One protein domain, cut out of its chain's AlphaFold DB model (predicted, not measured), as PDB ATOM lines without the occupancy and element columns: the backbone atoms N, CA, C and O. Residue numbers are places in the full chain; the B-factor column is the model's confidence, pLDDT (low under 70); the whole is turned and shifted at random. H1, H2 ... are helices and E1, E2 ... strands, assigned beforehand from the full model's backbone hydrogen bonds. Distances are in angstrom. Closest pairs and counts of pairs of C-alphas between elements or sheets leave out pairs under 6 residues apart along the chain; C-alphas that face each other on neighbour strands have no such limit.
ATOM      1  N   ILE A 122     321.698 179.080 196.827       97.00
ATOM      2  CA  ILE A 122     322.460 178.490 195.730       97.00
ATOM      3  C   ILE A 122     323.359 179.572 195.144       97.00
ATOM      4  O   ILE A 122     322.872 180.594 194.656       97.00
ATOM      5  N   PHE A 123     324.660 179.304 195.187       96.56
ATOM      6  CA  PHE A 123     325.710 180.089 194.552       96.56
ATOM      7  C   PHE A 123     326.134 179.376 193.267       96.56
ATOM      8  O   PHE A 123     326.342 178.161 193.289       96.56
ATOM      9  N   ASN A 124     326.236 180.107 192.157       92.81
ATOM     10  CA  ASN A 124     326.550 179.516 190.850       92.81
ATOM     11  C   ASN A 124     327.966 178.924 190.820       92.81
ATOM     12  O   ASN A 124     328.183 177.847 190.273       92.81
ATOM     13  N   ASP A 125     328.900 179.616 191.458       92.19
ATOM     14  CA  ASP A 125     330.322 179.298 191.531       92.19
ATOM     15  C   ASP A 125     330.686 178.391 192.725       92.19
ATOM     16  O   ASP A 125     331.760 177.795 192.760       92.19
ATOM     17  N   ALA A 126     329.769 178.219 193.685       95.38
ATOM     18  CA  ALA A 126     329.939 177.342 194.844       95.38
ATOM     19  C   ALA A 126     328.703 176.444 195.072       95.38
ATOM     20  O   ALA A 126     328.050 176.527 196.119       95.38
ATOM     21  N   PRO A 127     328.368 175.542 194.129       94.75
ATOM     22  CA  PRO A 127     327.108 174.794 194.145       94.75
ATOM     23  C   PRO A 127     326.958 173.836 195.334       94.75
ATOM     24  O   PRO A 127     325.833 173.485 195.687       94.75
ATOM     25  N   ASP A 128     328.051 173.410 195.972       95.50
ATOM     26  CA  ASP A 128     328.018 172.545 197.162       95.50
ATOM     27  C   ASP A 128     327.802 173.316 198.473       95.50
ATOM     28  O   ASP A 128     327.408 172.733 199.492       95.50
ATOM     29  N   PHE A 129     328.020 174.631 198.462       97.75
ATOM     30  CA  PHE A 129     327.796 175.498 199.608       97.75
ATOM     31  C   PHE A 129     326.337 175.943 199.649       97.75
ATOM     32  O   PHE A 129     325.911 176.855 198.945       97.75
ATOM     33  N   LYS A 130     325.559 175.259 200.493       97.31
ATOM     34  CA  LYS A 130     324.101 175.419 200.594       97.31
ATOM     35  C   LYS A 130     323.664 175.794 202.013       97.31
ATOM     36  O   LYS A 130     322.996 174.993 202.681       97.31
ATOM     37  N   PRO A 131     324.066 176.965 202.543       98.31
ATOM     38  CA  PRO A 131     323.476 177.477 203.774       98.31
ATOM     39  C   PRO A 131     321.974 177.702 203.563       98.31
ATOM     40  O   PRO A 131     321.514 177.920 202.447       98.31
ATOM     41  N   ASN A 132     321.185 177.648 204.632       98.38
ATOM     42  CA  ASN A 132     319.742 177.930 204.571       98.38
ATOM     43  C   ASN A 132     319.321 179.097 205.468       98.38
ATOM     44  O   ASN A 132     318.128 179.327 205.664       98.38
ATOM     45  N   LEU A 133     320.306 179.830 205.991       98.62
ATOM     46  CA  LEU A 133     320.146 181.135 206.610       98.62
ATOM     47  C   LEU A 133     321.092 182.119 205.921       98.62
ATOM     48  O   LEU A 133     322.303 181.892 205.873       98.62
ATOM     49  N   SER A 134     320.544 183.216 205.422       98.50
ATOM     50  CA  SER A 134     321.295 184.387 204.973       98.50
ATOM     51  C   SER A 134     321.996 185.061 206.157       98.50
ATOM     52  O   SER A 134     321.602 184.853 207.309       98.50
ATOM     53  N   PRO A 135     323.010 185.906 205.916       98.56
ATOM     54  CA  PRO A 135     323.602 186.720 206.971       98.56
ATOM     55  C   PRO A 135     322.567 187.546 207.751       98.56
ATOM     56  O   PRO A 135     322.609 187.557 208.981       98.56
ATOM     57  N   ALA A 136     321.586 188.135 207.058       98.38
ATOM     58  CA  ALA A 136     320.458 188.825 207.679       98.38
ATOM     59  C   ALA A 136     319.696 187.902 208.644       98.38
ATOM     60  O   ALA A 136     319.547 188.216 209.821       98.38
ATOM     61  N   GLU A 137     319.290 186.708 208.197       98.69
ATOM     62  CA  GLU A 137     318.578 185.740 209.045       98.69
ATOM     63  C   GLU A 137     319.429 185.256 210.237       98.69
ATOM     64  O   GLU A 137     318.888 184.974 211.310       98.69
ATOM     65  N   VAL A 138     320.755 185.162 210.090       98.69
ATOM     66  CA  VAL A 138     321.672 184.802 211.186       98.69
ATOM     67  C   VAL A 138     321.760 185.920 212.231       98.69
ATOM     68  O   VAL A 138     321.749 185.620 213.431       98.69
ATOM     69  N   LEU A 139     321.824 187.186 211.803       98.25
ATOM     70  CA  LEU A 139     321.810 188.357 212.688       98.25
ATOM     71  C   LEU A 139     320.478 188.474 213.428       98.25
ATOM     72  O   LEU A 139     320.464 188.516 214.657       98.25
ATOM     73  N   GLN A 140     319.369 188.406 212.692       98.25
ATOM     74  CA  GLN A 140     318.008 188.491 213.227       98.25
ATOM     75  C   GLN A 140     317.692 187.359 214.215       98.25
ATOM     76  O   GLN A 140     316.955 187.536 215.180       98.25
ATOM     77  N   ALA A 141     318.303 186.182 214.041       97.69
ATOM     78  CA  ALA A 141     318.185 185.079 214.992       97.69
ATOM     79  C   ALA A 141     319.069 185.232 216.252       97.69
ATOM     80  O   ALA A 141     319.150 184.293 217.055       97.69
ATOM     81  N   GLY A 142     319.767 186.362 216.404       96.56
ATOM     82  CA  GLY A 142     320.572 186.698 217.574       96.56
ATOM     83  C   GLY A 142     321.792 185.804 217.745       96.56
ATOM     84  O   GLY A 142     322.114 185.410 218.853       96.56
ATOM     85  N   SER A 143     322.464 185.399 216.667       96.75
ATOM     86  CA  SER A 143     323.405 184.270 216.743       96.75
ATOM     87  C   SER A 143     324.598 184.476 217.683       96.75
ATOM     88  O   SER A 143     325.068 183.515 218.270       96.75
ATOM     89  N   PHE A 144     325.085 185.696 217.874       97.69
ATOM     90  CA  PHE A 144     326.420 185.920 218.438       97.69
ATOM     91  C   PHE A 144     326.426 186.698 219.753       97.69
ATOM     92  O   PHE A 144     327.313 187.518 219.991       97.69
ATOM     93  N   GLY A 145     325.413 186.501 220.594       97.31
ATOM     94  CA  GLY A 145     325.292 187.203 221.871       97.31
ATOM     95  C   GLY A 145     325.179 188.720 221.722       97.31
ATOM     96  O   GLY A 145     325.483 189.444 222.667       97.31
ATOM     97  N   GLY A 146     324.800 189.185 220.529       96.81
ATOM     98  CA  GLY A 146     324.600 190.589 220.198       96.81
ATOM     99  C   GLY A 146     325.850 191.408 219.864       96.81
ATOM    100  O   GLY A 146     325.764 192.630 219.800       96.81
ATOM    101  N   GLY A 147     327.017 190.780 219.688       97.06
ATOM    102  CA  GLY A 147     328.288 191.509 219.569       97.06
ATOM    103  C   GLY A 147     329.270 190.946 218.551       97.06
ATOM    104  O   GLY A 147     330.481 191.005 218.779       97.06
ATOM    105  N   TYR A 148     328.782 190.359 217.450       97.44
ATOM    106  CA  TYR A 148     329.699 189.853 216.424       97.44
ATOM    107  C   TYR A 148     330.548 190.986 215.854       97.44
ATOM    108  O   TYR A 148     331.765 190.869 215.845       97.44
ATOM    109  N   PHE A 149     329.917 192.107 215.496       97.56
ATOM    110  CA  PHE A 149     330.557 193.279 214.892       97.56
ATOM    111  C   PHE A 149     330.858 194.388 215.912       97.56
ATOM    112  O   PHE A 149     330.800 195.577 215.594       97.56
ATOM    113  N   ARG A 150     331.148 194.005 217.161       97.88
ATOM    114  CA  ARG A 150     331.625 194.925 218.208       97.88
ATOM    115  C   ARG A 150     333.016 195.458 217.860       97.88
ATOM    116  O   ARG A 150     333.721 194.842 217.065       97.88
ATOM    117  N   ASP A 151     333.457 196.530 218.501       97.75
ATOM    118  CA  ASP A 151     334.847 196.974 218.360       97.75
ATOM    119  C   ASP A 151     335.811 195.883 218.843       97.75
ATOM    120  O   ASP A 151     335.628 195.318 219.924       97.75
ATOM    121  N   ILE A 152     336.836 195.589 218.045       97.06
ATOM    122  CA  ILE A 152     337.866 194.600 218.375       97.06
ATOM    123  C   ILE A 152     339.251 195.172 218.106       97.06
ATOM    124  O   ILE A 152     339.445 195.940 217.168       97.06
ATOM    125  N   THR A 153     340.236 194.723 218.874       96.81
ATOM    126  CA  THR A 153     341.647 194.845 218.503       96.81
ATOM    127  C   THR A 153     342.110 193.482 218.011       96.81
ATOM    128  O   THR A 153     342.132 192.532 218.792       96.81
ATOM    129  N   SER A 154     342.441 193.371 216.723       94.75
ATOM    130  CA  SER A 154     342.904 192.109 216.152       94.75
ATOM    131  C   SER A 154     344.398 191.929 216.379       94.75
ATOM    132  O   SER A 154     345.209 192.768 215.978       94.75
ATOM    133  N   SER A 155     344.786 190.797 216.960       94.00
ATOM    134  CA  SER A 155     346.192 190.414 217.065       94.00
ATOM    135  C   SER A 155     346.770 189.918 215.736       94.00
ATOM    136  O   SER A 155     347.994 189.892 215.600       94.00
ATOM    137  N   VAL A 156     345.927 189.584 214.751       91.94
ATOM    138  CA  VAL A 156     346.349 189.172 213.401       91.94
ATOM    139  C   VAL A 156     346.804 190.384 212.593       91.94
ATOM    140  O   VAL A 156     347.910 190.377 212.066       91.94
ATOM    141  N   THR A 157     345.992 191.445 212.536       93.25
ATOM    142  CA  THR A 157     346.322 192.648 211.744       93.25
ATOM    143  C   THR A 157     347.003 193.749 212.553       93.25
ATOM    144  O   THR A 157     347.447 194.737 211.980       93.25
ATOM    145  N   LYS A 158     347.071 193.605 213.885       96.19
ATOM    146  CA  LYS A 158     347.565 194.633 214.824       96.19
ATOM    147  C   LYS A 158     346.782 195.951 214.738       96.19
ATOM    148  O   LYS A 158     347.327 197.024 214.975       96.19
ATOM    149  N   THR A 159     345.491 195.872 214.416       94.62
ATOM    150  CA  THR A 159     344.615 197.036 214.201       94.62
ATOM    151  C   THR A 159     343.390 196.962 215.097       94.62
ATOM    152  O   THR A 159     342.901 195.875 215.410       94.62
ATOM    153  N   THR A 160     342.872 198.128 215.484       96.44
ATOM    154  CA  THR A 160     341.563 198.231 216.132       96.44
ATOM    155  C   THR A 160     340.502 198.574 215.096       96.44
ATOM    156  O   THR A 160     340.599 199.599 214.427       96.44
ATOM    157  N   TYR A 161     339.491 197.719 214.988       94.94
ATOM    158  CA  TYR A 161     338.336 197.904 214.121       94.94
ATOM    159  C   TYR A 161     337.172 198.426 214.946       94.94
ATOM    160  O   TYR A 161     336.873 197.886 216.012       94.94
ATOM    161  N   LYS A 162     336.527 199.477 214.439       94.94
ATOM    162  CA  LYS A 162     335.339 200.089 215.031       94.94
ATOM    163  C   LYS A 162     334.243 200.189 213.992       94.94
ATOM    164  O   LYS A 162     334.536 200.349 212.809       94.94
ATOM    165  N   ASP A 163     332.997 200.106 214.445       93.75
ATOM    166  CA  ASP A 163     331.812 200.244 213.594       93.75
ATOM    167  C   ASP A 163     331.789 199.326 212.356       93.75
ATOM    168  O   ASP A 163     331.198 199.668 211.331       93.75
ATOM    169  N   ALA A 164     332.396 198.136 212.437       94.06
ATOM    170  CA  ALA A 164     332.457 197.202 211.309       94.06
ATOM    171  C   ALA A 164     331.061 196.805 210.791       94.06
ATOM    172  O   ALA A 164     330.898 196.498 209.618       94.06
ATOM    173  N   TRP A 165     330.032 196.882 211.637       95.50
ATOM    174  CA  TRP A 165     328.635 196.643 211.268       95.50
ATOM    175  C   TRP A 165     328.094 197.608 210.200       95.50
ATOM    176  O   TRP A 165     327.143 197.250 209.511       95.50
ATOM    177  N   LYS A 166     328.689 198.798 210.015       94.06
ATOM    178  CA  LYS A 166     328.301 199.753 208.953       94.06
ATOM    179  C   LYS A 166     328.563 199.217 207.546       94.06
ATOM    180  O   LYS A 166     328.111 199.800 206.567       94.06
ATOM    181  N   GLU A 167     329.318 198.129 207.450       91.19
ATOM    182  CA  GLU A 167     329.598 197.426 206.207       91.19
ATOM    183  C   GLU A 167     328.408 196.592 205.705       91.19
ATOM    184  O   GLU A 167     328.406 196.154 204.554       91.19
ATOM    185  N   LEU A 168     327.430 196.340 206.575       93.62
ATOM    186  CA  LEU A 168     326.274 195.504 206.291       93.62
ATOM    187  C   LEU A 168     325.172 196.318 205.595       93.62
ATOM    188  O   LEU A 168     324.968 197.486 205.938       93.62
ATOM    189  N   PRO A 169     324.414 195.704 204.671       94.25
ATOM    190  CA  PRO A 169     323.202 196.298 204.124       94.25
ATOM    191  C   PRO A 169     322.233 196.756 205.226       94.25
ATOM    192  O   PRO A 169     322.017 196.056 206.217       94.25
ATOM    193  N   ALA A 170     321.655 197.949 205.062       94.06
ATOM    194  CA  ALA A 170     320.809 198.565 206.085       94.06
ATOM    195  C   ALA A 170     319.540 197.746 206.384       94.06
ATOM    196  O   ALA A 170     319.111 197.677 207.533       94.06
ATOM    197  N   ASP A 171     318.982 197.081 205.373       96.38
ATOM    198  CA  ASP A 171     317.832 196.180 205.485       96.38
ATOM    199  C   ASP A 171     318.138 194.940 206.340       96.38
ATOM    200  O   ASP A 171     317.263 194.429 207.035       96.38
ATOM    201  N   TRP A 172     319.392 194.476 206.385       97.12
ATOM    202  CA  TRP A 172     319.778 193.368 207.271       97.12
ATOM    203  C   TRP A 172     319.710 193.755 208.750       97.12
ATOM    204  O   TRP A 172     319.535 192.887 209.609       97.12
ATOM    205  N   LEU A 173     319.870 195.049 209.036       97.56
ATOM    206  CA  LEU A 173     319.891 195.630 210.375       97.56
ATOM    207  C   LEU A 173     318.532 196.193 210.804       97.56
ATOM    208  O   LEU A 173     318.395 196.644 211.941       97.56
ATOM    209  N   GLU A 174     317.529 196.165 209.926       97.25
ATOM    210  CA  GLU A 174     316.202 196.690 210.225       97.25
ATOM    211  C   GLU A 174     315.605 195.997 211.462       97.25
ATOM    212  O   GLU A 174     315.593 194.769 211.580       97.25
ATOM    213  N   GLY A 175     315.154 196.802 212.428       97.31
ATOM    214  CA  GLY A 175     314.587 196.323 213.691       97.31
ATOM    215  C   GLY A 175     315.596 195.814 214.731       97.31
ATOM    216  O   GLY A 175     315.175 195.479 215.837       97.31
ATOM    217  N   LEU A 176     316.901 195.779 214.431       97.75
ATOM    218  CA  LEU A 176     317.936 195.402 215.398       97.75
ATOM    219  C   LEU A 176     318.484 196.622 216.143       97.75
ATOM    220  O   LEU A 176     318.875 197.622 215.543       97.75
ATOM    221  N   ASP A 177     318.610 196.510 217.464       97.88
ATOM    222  CA  ASP A 177     319.371 197.479 218.251       97.88
ATOM    223  C   ASP A 177     320.873 197.223 218.072       97.88
ATOM    224  O   ASP A 177     321.430 196.237 218.560       97.88
ATOM    225  N   ILE A 178     321.557 198.154 217.406       97.94
ATOM    226  CA  ILE A 178     322.993 198.061 217.135       97.94
ATOM    227  C   ILE A 178     323.816 197.861 218.413       97.94
ATOM    228  O   ILE A 178     324.740 197.046 218.427       97.94
ATOM    229  N   LYS A 179     323.486 198.554 219.508       97.31
ATOM    230  CA  LYS A 179     324.293 198.536 220.739       97.31
ATOM    231  C   LYS A 179     324.157 197.230 221.507       97.31
ATOM    232  O   LYS A 179     325.066 196.862 222.254       97.31
ATOM    233  N   THR A 180     323.030 196.541 221.361       97.38
ATOM    234  CA  THR A 180     322.744 195.340 222.148       97.38
ATOM    235  C   THR A 180     322.747 194.061 221.328       97.38
ATOM    236  O   THR A 180     323.174 193.046 221.874       97.38
ATOM    237  N   GLN A 181     322.349 194.102 220.053       97.75
ATOM    238  CA  GLN A 181     322.117 192.939 219.189       97.75
ATOM    239  C   GLN A 181     323.108 192.795 218.019       97.75
ATOM    240  O   GLN A 181     323.139 191.729 217.403       97.75
ATOM    241  N   VAL A 182     323.952 193.796 217.733       97.56
ATOM    242  CA  VAL A 182     324.916 193.738 216.610       97.56
ATOM    243  C   VAL A 182     326.367 193.964 217.052       97.56
ATOM    244  O   VAL A 182     327.245 193.146 216.753       97.56
ATOM    245  N   ALA A 183     326.614 195.054 217.781       97.81
ATOM    246  CA  ALA A 183     327.939 195.567 218.128       97.81
ATOM    247  C   ALA A 183     328.169 195.691 219.648       97.81
ATOM    248  O   ALA A 183     328.996 196.478 220.107       97.81
ATOM    249  N   SER A 184     327.452 194.902 220.453       98.00
ATOM    250  CA  SER A 184     327.633 194.877 221.905       98.00
ATOM    251  C   SER A 184     329.036 194.423 222.314       98.00
ATOM    252  O   SER A 184     329.504 193.363 221.903       98.00
ATOM    253  N   GLN A 185     329.663 195.153 223.239       97.12
ATOM    254  CA  GLN A 185     330.915 194.727 223.883       97.12
ATOM    255  C   GLN A 185     330.725 193.569 224.875       97.12
ATOM    256  O   GLN A 185     331.678 192.886 225.242       97.12
ATOM    257  N   THR A 186     329.487 193.320 225.305       96.81
ATOM    258  CA  THR A 186     329.140 192.260 226.256       96.81
ATOM    259  C   THR A 186     328.332 191.172 225.566       96.81
ATOM    260  O   THR A 186     327.308 191.459 224.944       96.81
ATOM    261  N   TYR A 187     328.757 189.918 225.715       97.94
ATOM    262  CA  TYR A 187     328.018 188.772 225.194       97.94
ATOM    263  C   TYR A 187     326.760 188.513 226.031       97.94
ATOM    264  O   TYR A 187     326.858 188.257 227.232       97.94
ATOM    265  N   ARG A 188     325.579 188.502 225.403       97.62
ATOM    266  CA  ARG A 188     324.294 188.230 226.070       97.62
ATOM    267  C   ARG A 188     323.636 186.972 225.513       97.62
ATOM    268  O   ARG A 188     323.090 186.979 224.416       97.62
ATOM    269  N   THR A 189     323.633 185.889 226.286       97.50
ATOM    270  CA  THR A 189     322.986 184.630 225.871       97.50
ATOM    271  C   THR A 189     321.477 184.749 225.711       97.50
ATOM    272  O   THR A 189     320.912 183.995 224.931       97.50
ATOM    273  N   SER A 190     320.828 185.698 226.393       97.50
ATOM    274  CA  SER A 190     319.394 185.975 226.251       97.50
ATOM    275  C   SER A 190     318.997 186.452 224.852       97.50
ATOM    276  O   SER A 190     317.840 186.314 224.475       97.50
ATOM    277  N   ILE A 191     319.947 186.981 224.076       97.25
ATOM    278  CA  ILE A 191     319.733 187.380 222.679       97.25
ATOM    279  C   ILE A 191     319.763 186.159 221.757       97.25
ATOM    280  O   ILE A 191     319.108 186.135 220.718       97.25
ATOM    281  N   ASN A 192     320.507 185.121 222.138       98.31
ATOM    282  CA  ASN A 192     320.648 183.931 221.322       98.31
ATOM    283  C   ASN A 192     319.338 183.163 221.252       98.31
ATOM    284  O   ASN A 192     318.766 182.810 222.280       98.31
ATOM    285  N   ARG A 193     318.935 182.770 220.038       97.75
ATOM    286  CA  ARG A 193     317.738 181.944 219.827       97.75
ATOM    287  C   ARG A 193     317.674 180.695 220.713       97.75
ATOM    288  O   ARG A 193     316.583 180.289 221.099       97.75
ATOM    289  N   TYR A 194     318.814 180.075 221.018       98.00
ATOM    290  CA  TYR A 194     318.871 178.880 221.865       98.00
ATOM    291  C   TYR A 194     319.301 179.161 223.312       98.00
ATOM    292  O   TYR A 194     319.549 178.217 224.056       98.00
ATOM    293  N   GLY A 195     319.426 180.429 223.718       98.06
ATOM    294  CA  GLY A 195     319.712 180.822 225.102       98.06
ATOM    295  C   GLY A 195     321.094 180.421 225.628       98.06
ATOM    296  O   GLY A 195     321.337 180.479 226.831       98.06
ATOM    297  N   VAL A 196     322.012 179.987 224.758       97.94
ATOM    298  CA  VAL A 196     323.320 179.435 225.149       97.94
ATOM    299  C   VAL A 196     324.456 180.067 224.364       97.94
ATOM    300  O   VAL A 196     324.301 180.396 223.193       97.94
ATOM    301  N   ASN A 197     325.623 180.187 224.993       97.00
ATOM    302  CA  ASN A 197     326.858 180.566 224.313       97.00
ATOM    303  C   ASN A 197     327.537 179.296 223.750       97.00
ATOM    304  O   ASN A 197     327.606 178.276 224.435       97.00
ATOM    305  N   CYS A 198     328.040 179.351 222.516       95.88
ATOM    306  CA  CYS A 198     328.762 178.258 221.865       95.88
ATOM    307  C   CYS A 198     330.068 178.740 221.213       95.88
ATOM    308  O   CYS A 198     330.374 179.928 221.206       95.88
ATOM    309  N   GLY A 199     330.817 177.812 220.615       92.31
ATOM    310  CA  GLY A 199     332.116 178.095 220.006       92.31
ATOM    311  C   GLY A 199     333.290 177.831 220.950       92.31
ATOM    312  O   GLY A 199     333.114 177.603 222.148       92.31
ATOM    313  N   VAL A 200     334.489 177.807 220.368       93.25
ATOM    314  CA  VAL A 200     335.751 177.607 221.092       93.25
ATOM    315  C   VAL A 200     336.146 178.914 221.776       93.25
ATOM    316  O   VAL A 200     335.958 179.985 221.203       93.25
ATOM    317  N   LYS A 201     336.680 178.812 222.994       95.19
ATOM    318  CA  LYS A 201     337.134 179.933 223.826       95.19
ATOM    319  C   LYS A 201     338.438 179.540 224.495       95.19
ATOM    320  O   LYS A 201     338.616 178.360 224.801       95.19
ATOM    321  N   THR A 202     339.310 180.506 224.751       95.31
ATOM    322  CA  THR A 202     340.510 180.259 225.566       95.31
ATOM    323  C   THR A 202     340.144 180.086 227.036       95.31
ATOM    324  O   THR A 202     340.650 179.196 227.708       95.31
ATOM    325  N   ASP A 203     339.227 180.921 227.524       94.00
ATOM    326  CA  ASP A 203     338.814 180.997 228.921       94.00
ATOM    327  C   ASP A 203     337.500 181.802 229.050       94.00
ATOM    328  O   ASP A 203     336.879 182.185 228.054       94.00
ATOM    329  N   LYS A 204     337.047 182.059 230.283       91.00
ATOM    330  CA  LYS A 204     335.786 182.776 230.554       91.00
ATOM    331  C   LYS A 204     335.797 184.244 230.095       91.00
ATOM    332  O   LYS A 204     334.721 184.788 229.858       91.00
ATOM    333  N   SER A 205     336.968 184.875 229.965       92.19
ATOM    334  CA  SER A 205     337.108 186.244 229.449       92.19
ATOM    335  C   SER A 205     336.894 186.319 227.934       92.19
ATOM    336  O   SER A 205     336.438 187.341 227.426       92.19
ATOM    337  N   ASP A 206     337.140 185.224 227.206       94.88
ATOM    338  CA  ASP A 206     336.968 185.139 225.752       94.88
ATOM    339  C   ASP A 206     335.529 184.757 225.371       94.88
ATOM    340  O   ASP A 206     335.258 183.761 224.703       94.88
ATOM    341  N   SER A 207     334.564 185.550 225.837       95.19
ATOM    342  CA  SER A 207     333.133 185.247 225.685       95.19
ATOM    343  C   SER A 207     332.665 185.141 224.225       95.19
ATOM    344  O   SER A 207     331.715 184.402 223.953       95.19
ATOM    345  N   PHE A 208     333.354 185.815 223.299       96.56
ATOM    346  CA  PHE A 208     333.100 185.789 221.855       96.56
ATOM    347  C   PHE A 208     333.991 184.802 221.079       96.56
ATOM    348  O   PHE A 208     333.738 184.577 219.898       96.56
ATOM    349  N   GLY A 209     335.013 184.215 221.710       96.25
ATOM    350  CA  GLY A 209     335.946 183.292 221.058       96.25
ATOM    351  C   GLY A 209     336.999 183.960 220.164       96.25
ATOM    352  O   GLY A 209     337.651 183.268 219.389       96.25
ATOM    353  N   LEU A 210     337.167 185.286 220.225       96.06
ATOM    354  CA  LEU A 210     338.099 186.009 219.349       96.06
ATOM    355  C   LEU A 210     339.533 185.506 219.550       96.06
ATOM    356  O   LEU A 210     340.195 185.150 218.579       96.06
ATOM    357  N   LYS A 211     339.981 185.398 220.808       95.81
ATOM    358  CA  LYS A 211     341.350 184.958 221.126       95.81
ATOM    359  C   LYS A 211     341.590 183.528 220.644       95.81
ATOM    360  O   LYS A 211     342.634 183.234 220.065       95.81
ATOM    361  N   ALA A 212     340.609 182.643 220.835       96.56
ATOM    362  CA  ALA A 212     340.700 181.260 220.376       96.56
ATOM    363  C   ALA A 212     340.797 181.150 218.845       96.56
ATOM    364  O   ALA A 212     341.564 180.334 218.328       96.56
ATOM    365  N   TRP A 213     340.037 181.968 218.114       95.88
ATOM    366  CA  TRP A 213     340.065 181.989 216.652       95.88
ATOM    367  C   TRP A 213     341.376 182.559 216.099       95.88
ATOM    368  O   TRP A 213     341.905 182.002 215.134       95.88
ATOM    369  N   GLU A 214     341.926 183.602 216.728       95.38
ATOM    370  CA  GLU A 214     343.253 184.149 216.401       95.38
ATOM    371  C   GLU A 214     344.351 183.108 216.611       95.38
ATOM    372  O   GLU A 214     345.098 182.799 215.684       95.38
ATOM    373  N   ALA A 215     344.395 182.490 217.794       95.69
ATOM    374  CA  ALA A 215     345.403 181.489 218.140       95.69
ATOM    375  C   ALA A 215     345.361 180.242 217.234       95.69
ATOM    376  O   ALA A 215     346.380 179.585 217.028       95.69
ATOM    377  N   SER A 216     344.189 179.926 216.674       94.81
ATOM    378  CA  SER A 216     343.994 178.785 215.771       94.81
ATOM    379  C   SER A 216     344.348 179.082 214.307       94.81
ATOM    380  O   SER A 216     344.246 178.184 213.471       94.81
ATOM    381  N   GLY A 217     344.704 180.327 213.958       93.25
ATOM    382  CA  GLY A 217     344.931 180.733 212.564       93.25
ATOM    383  C   GLY A 217     343.655 180.715 211.710       93.25
ATOM    384  O   GLY A 217     343.689 180.506 210.498       93.25
ATOM    385  N   TRP A 218     342.486 180.875 212.337       93.69
ATOM    386  CA  TRP A 218     341.186 180.760 211.662       93.69
ATOM    387  C   TRP A 218     340.654 182.073 211.091       93.69
ATOM    388  O   TRP A 218     339.569 182.070 210.501       93.69
ATOM    389  N   MET A 219     341.403 183.166 211.243       91.12
ATOM    390  CA  MET A 219     341.068 184.485 210.715       91.12
ATOM    391  C   MET A 219     342.129 184.938 209.719       91.12
ATOM    392  O   MET A 219     343.322 184.812 209.980       91.12
ATOM    393  N   ALA A 220     341.667 185.420 208.570       89.75
ATOM    394  CA  ALA A 220     342.508 186.041 207.559       89.75
ATOM    395  C   ALA A 220     342.509 187.558 207.781       89.75
ATOM    396  O   ALA A 220     341.517 188.104 208.258       89.75
ATOM    397  N   ALA A 221     343.592 188.246 207.413       90.38
ATOM    398  CA  ALA A 221     343.698 189.696 207.604       90.38
ATOM    399  C   ALA A 221     342.581 190.475 206.889       90.38
ATOM    400  O   ALA A 221     342.103 191.476 207.413       90.38
ATOM    401  N   GLN A 222     342.130 189.977 205.733       89.94
ATOM    402  CA  GLN A 222     341.007 190.549 204.994       89.94
ATOM    403  C   GLN A 222     339.693 190.517 205.786       89.94
ATOM    404  O   GLN A 222     338.905 191.445 205.663       89.94
ATOM    405  N   ASP A 223     339.468 189.503 206.628       93.44
ATOM    406  CA  ASP A 223     338.244 189.294 207.409       93.44
ATOM    407  C   ASP A 223     338.605 189.196 208.907       93.44
ATOM    408  O   ASP A 223     338.633 188.094 209.470       93.44
ATOM    409  N   PRO A 224     338.912 190.325 209.577       93.88
ATOM    410  CA  PRO A 224     339.394 190.348 210.963       93.88
ATOM    411  C   PRO A 224     338.370 189.851 211.995       93.88
ATOM    412  O   PRO A 224     338.736 189.565 213.133       93.88
ATOM    413  N   TYR A 225     337.098 189.713 211.608       95.06
ATOM    414  CA  TYR A 225     336.053 189.077 212.415       95.06
ATOM    415  C   TYR A 225     335.854 187.592 212.069       95.06
ATOM    416  O   TYR A 225     335.006 186.921 212.658       95.06
ATOM    417  N   GLY A 226     336.604 187.049 211.112       95.38
ATOM    418  CA  GLY A 226     336.585 185.641 210.736       95.38
ATOM    419  C   GLY A 226     335.363 185.219 209.916       95.38
ATOM    420  O   GLY A 226     334.832 185.970 209.100       95.38
ATOM    421  N   TRP A 227     334.928 183.973 210.134       96.88
ATOM    422  CA  TRP A 227     333.989 183.249 209.263       96.88
ATOM    423  C   TRP A 227     332.718 184.027 208.903       96.88
ATOM    424  O   TRP A 227     332.348 184.063 207.735       96.88
ATOM    425  N   PHE A 228     332.012 184.614 209.873       98.06
ATOM    426  CA  PHE A 228     330.712 185.210 209.563       98.06
ATOM    427  C   PHE A 228     330.855 186.530 208.799       98.06
ATOM    428  O   PHE A 228     330.005 186.828 207.967       98.06
ATOM    429  N   GLN A 229     331.949 187.273 208.994       96.88
ATOM    430  CA  GLN A 229     332.262 188.428 208.149       96.88
ATOM    431  C   GLN A 229     332.619 187.988 206.729       96.88
ATOM    432  O   GLN A 229     332.069 188.541 205.775       96.88
ATOM    433  N   TRP A 230     333.440 186.939 206.585       96.38
ATOM    434  CA  TRP A 230     333.672 186.323 205.278       96.38
ATOM    435  C   TRP A 230     332.341 185.943 204.618       96.38
ATOM    436  O   TRP A 230     332.105 186.325 203.476       96.38
ATOM    437  N   TYR A 231     331.429 185.299 205.358       98.00
ATOM    438  CA  TYR A 231     330.120 184.895 204.845       98.00
ATOM    439  C   TYR A 231     329.262 186.096 204.430       98.00
ATOM    440  O   TYR A 231     328.669 186.061 203.357       98.00
ATOM    441  N   CYS A 232     329.236 187.178 205.216       96.88
ATOM    442  CA  CYS A 232     328.527 188.414 204.862       96.88
ATOM    443  C   CYS A 232     329.011 188.990 203.528       96.88
ATOM    444  O   CYS A 232     328.201 189.422 202.709       96.88
ATOM    445  N   ARG A 233     330.325 188.996 203.300       94.31
ATOM    446  CA  ARG A 233     330.926 189.557 202.084       94.31
ATOM    447  C   ARG A 233     330.797 188.609 200.892       94.31
ATOM    448  O   ARG A 233     330.463 189.060 199.801       94.31
ATOM    449  N   PHE A 234     330.983 187.306 201.105       94.81
ATOM    450  CA  PHE A 234     330.771 186.269 200.092       94.81
ATOM    451  C   PHE A 234     329.323 186.266 199.591       94.81
ATOM    452  O   PHE A 234     329.075 186.225 198.387       94.81
ATOM    453  N   PHE A 235     328.358 186.401 200.509       95.81
ATOM    454  CA  PHE A 235     326.931 186.488 200.191       95.81
ATOM    455  C   PHE A 235     326.577 187.734 199.369       95.81
ATOM    456  O   PHE A 235     325.653 187.691 198.562       95.81
ATOM    457  N   GLN A 236     327.316 188.830 199.554       92.31
ATOM    458  CA  GLN A 236     327.165 190.050 198.758       92.31
ATOM    459  C   GLN A 236     327.847 189.968 197.383       92.31
ATOM    460  O   GLN A 236     327.620 190.865 196.581       92.31
ATOM    461  N   GLY A 237     328.632 188.912 197.111       90.56
ATOM    462  CA  GLY A 237     329.287 188.647 195.820       90.56
ATOM    463  C   GLY A 237     330.820 188.763 195.829       90.56
ATOM    464  O   GLY A 237     331.450 188.663 194.778       90.56
ATOM    465  N   ARG A 238     331.453 188.988 196.994       90.25
ATOM    466  CA  ARG A 238     332.922 189.051 197.090       90.25
ATOM    467  C   ARG A 238     333.509 187.659 196.876       90.25
ATOM    468  O   ARG A 238     333.006 186.707 197.478       90.25
ATOM    469  N   ARG A 239     334.585 187.562 196.097       89.69
ATOM    470  CA  ARG A 239     335.399 186.350 195.961       89.69
ATOM    471  C   ARG A 239     336.853 186.628 196.290       89.69
ATOM    472  O   ARG A 239     337.348 187.706 195.989       89.69
ATOM    473  N   SER A 240     337.512 185.689 196.952       88.69
ATOM    474  CA  SER A 240     338.884 185.846 197.437       88.69
ATOM    475  C   SER A 240     339.619 184.514 197.521       88.69
ATOM    476  O   SER A 240     338.999 183.456 197.598       88.69
ATOM    477  N   ASP A 241     340.942 184.572 197.650       88.75
ATOM    478  CA  ASP A 241     341.789 183.384 197.824       88.75
ATOM    479  C   ASP A 241     341.470 182.579 199.105       88.75
ATOM    480  O   ASP A 241     341.885 181.431 199.248       88.75
ATOM    481  N   ASP A 242     340.712 183.148 200.053       91.69
ATOM    482  CA  ASP A 242     340.284 182.448 201.273       91.69
ATOM    483  C   ASP A 242     339.028 181.577 201.077       91.69
ATOM    484  O   ASP A 242     338.665 180.797 201.964       91.69
ATOM    485  N   ASP A 243     338.345 181.693 199.936       93.94
ATOM    486  CA  ASP A 243     337.018 181.109 199.736       93.94
ATOM    487  C   ASP A 243     337.048 179.583 199.820       93.94
ATOM    488  O   ASP A 243     336.260 178.994 200.562       93.94
ATOM    489  N   GLU A 244     338.004 178.927 199.155       95.19
ATOM    490  CA  GLU A 244     338.136 177.466 199.191       95.19
ATOM    491  C   GLU A 244     338.264 176.951 200.634       95.19
ATOM    492  O   GLU A 244     337.597 175.991 201.048       95.19
TER     493      GLU A 244
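This is residues 122 to 244 of the 365 residues of the protein "Hypothetical protein" of Pelagomonas calceolata (UniProt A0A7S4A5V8). Little regular structure: loops make most of this body, with a small two-stranded hairpin, E1 and E2, at one side and the short helices H3 and H6 each packed on H1. The 123 printed residues, 40 in named elements, are mostly helix in class, in the order H1 E1 E2 H2 H3 H4 H5 H6. The whole is compact, radius of gyration of the C-alphas 14.3 A, spanning 40 by 33 by 24 A.

E1 is residues 152 to 154, E2 159 to 161. H6, residues 227 to 235, 11.9 A long, ends at C-alpha 235 (326.931, 186.488, 200.191). H1, residues 135 to 140, 8.6 A, begins at C-alpha 135 (323.602, 186.720, 206.971). H2 is 164 to 167, H3 170 to 173, H4 178 to 182, H5 210 to 215.

In the antiparallel hairpin E1 and E2, N 152 and O 161 are within hydrogen-bond range, 3.1 A. The closest C-alphas of E1 and H5, Ser 154 and Glu 214, are 8.0 A apart. H1 touches H6, closest C-alphas Pro 135 and Cys 232, 5.6 A, and H3, Ala 136 and Trp 172, 4.6 A. H2 and H4 are close but not clearly touching, closest C-alphas Trp 165 and Val 182, 7.1 A. Every O i to N i+4 pair is within range in H1, H4, H5 and H6; H2 and H3 are too short for one.

The farthest C-alphas, Asn 124 and Lys 204, are 40.9 A apart. The printed part has no cut; links H1 to E1, H4 to H5 and H5 to H6 are long. No printed residue is under 70 in pLDDT.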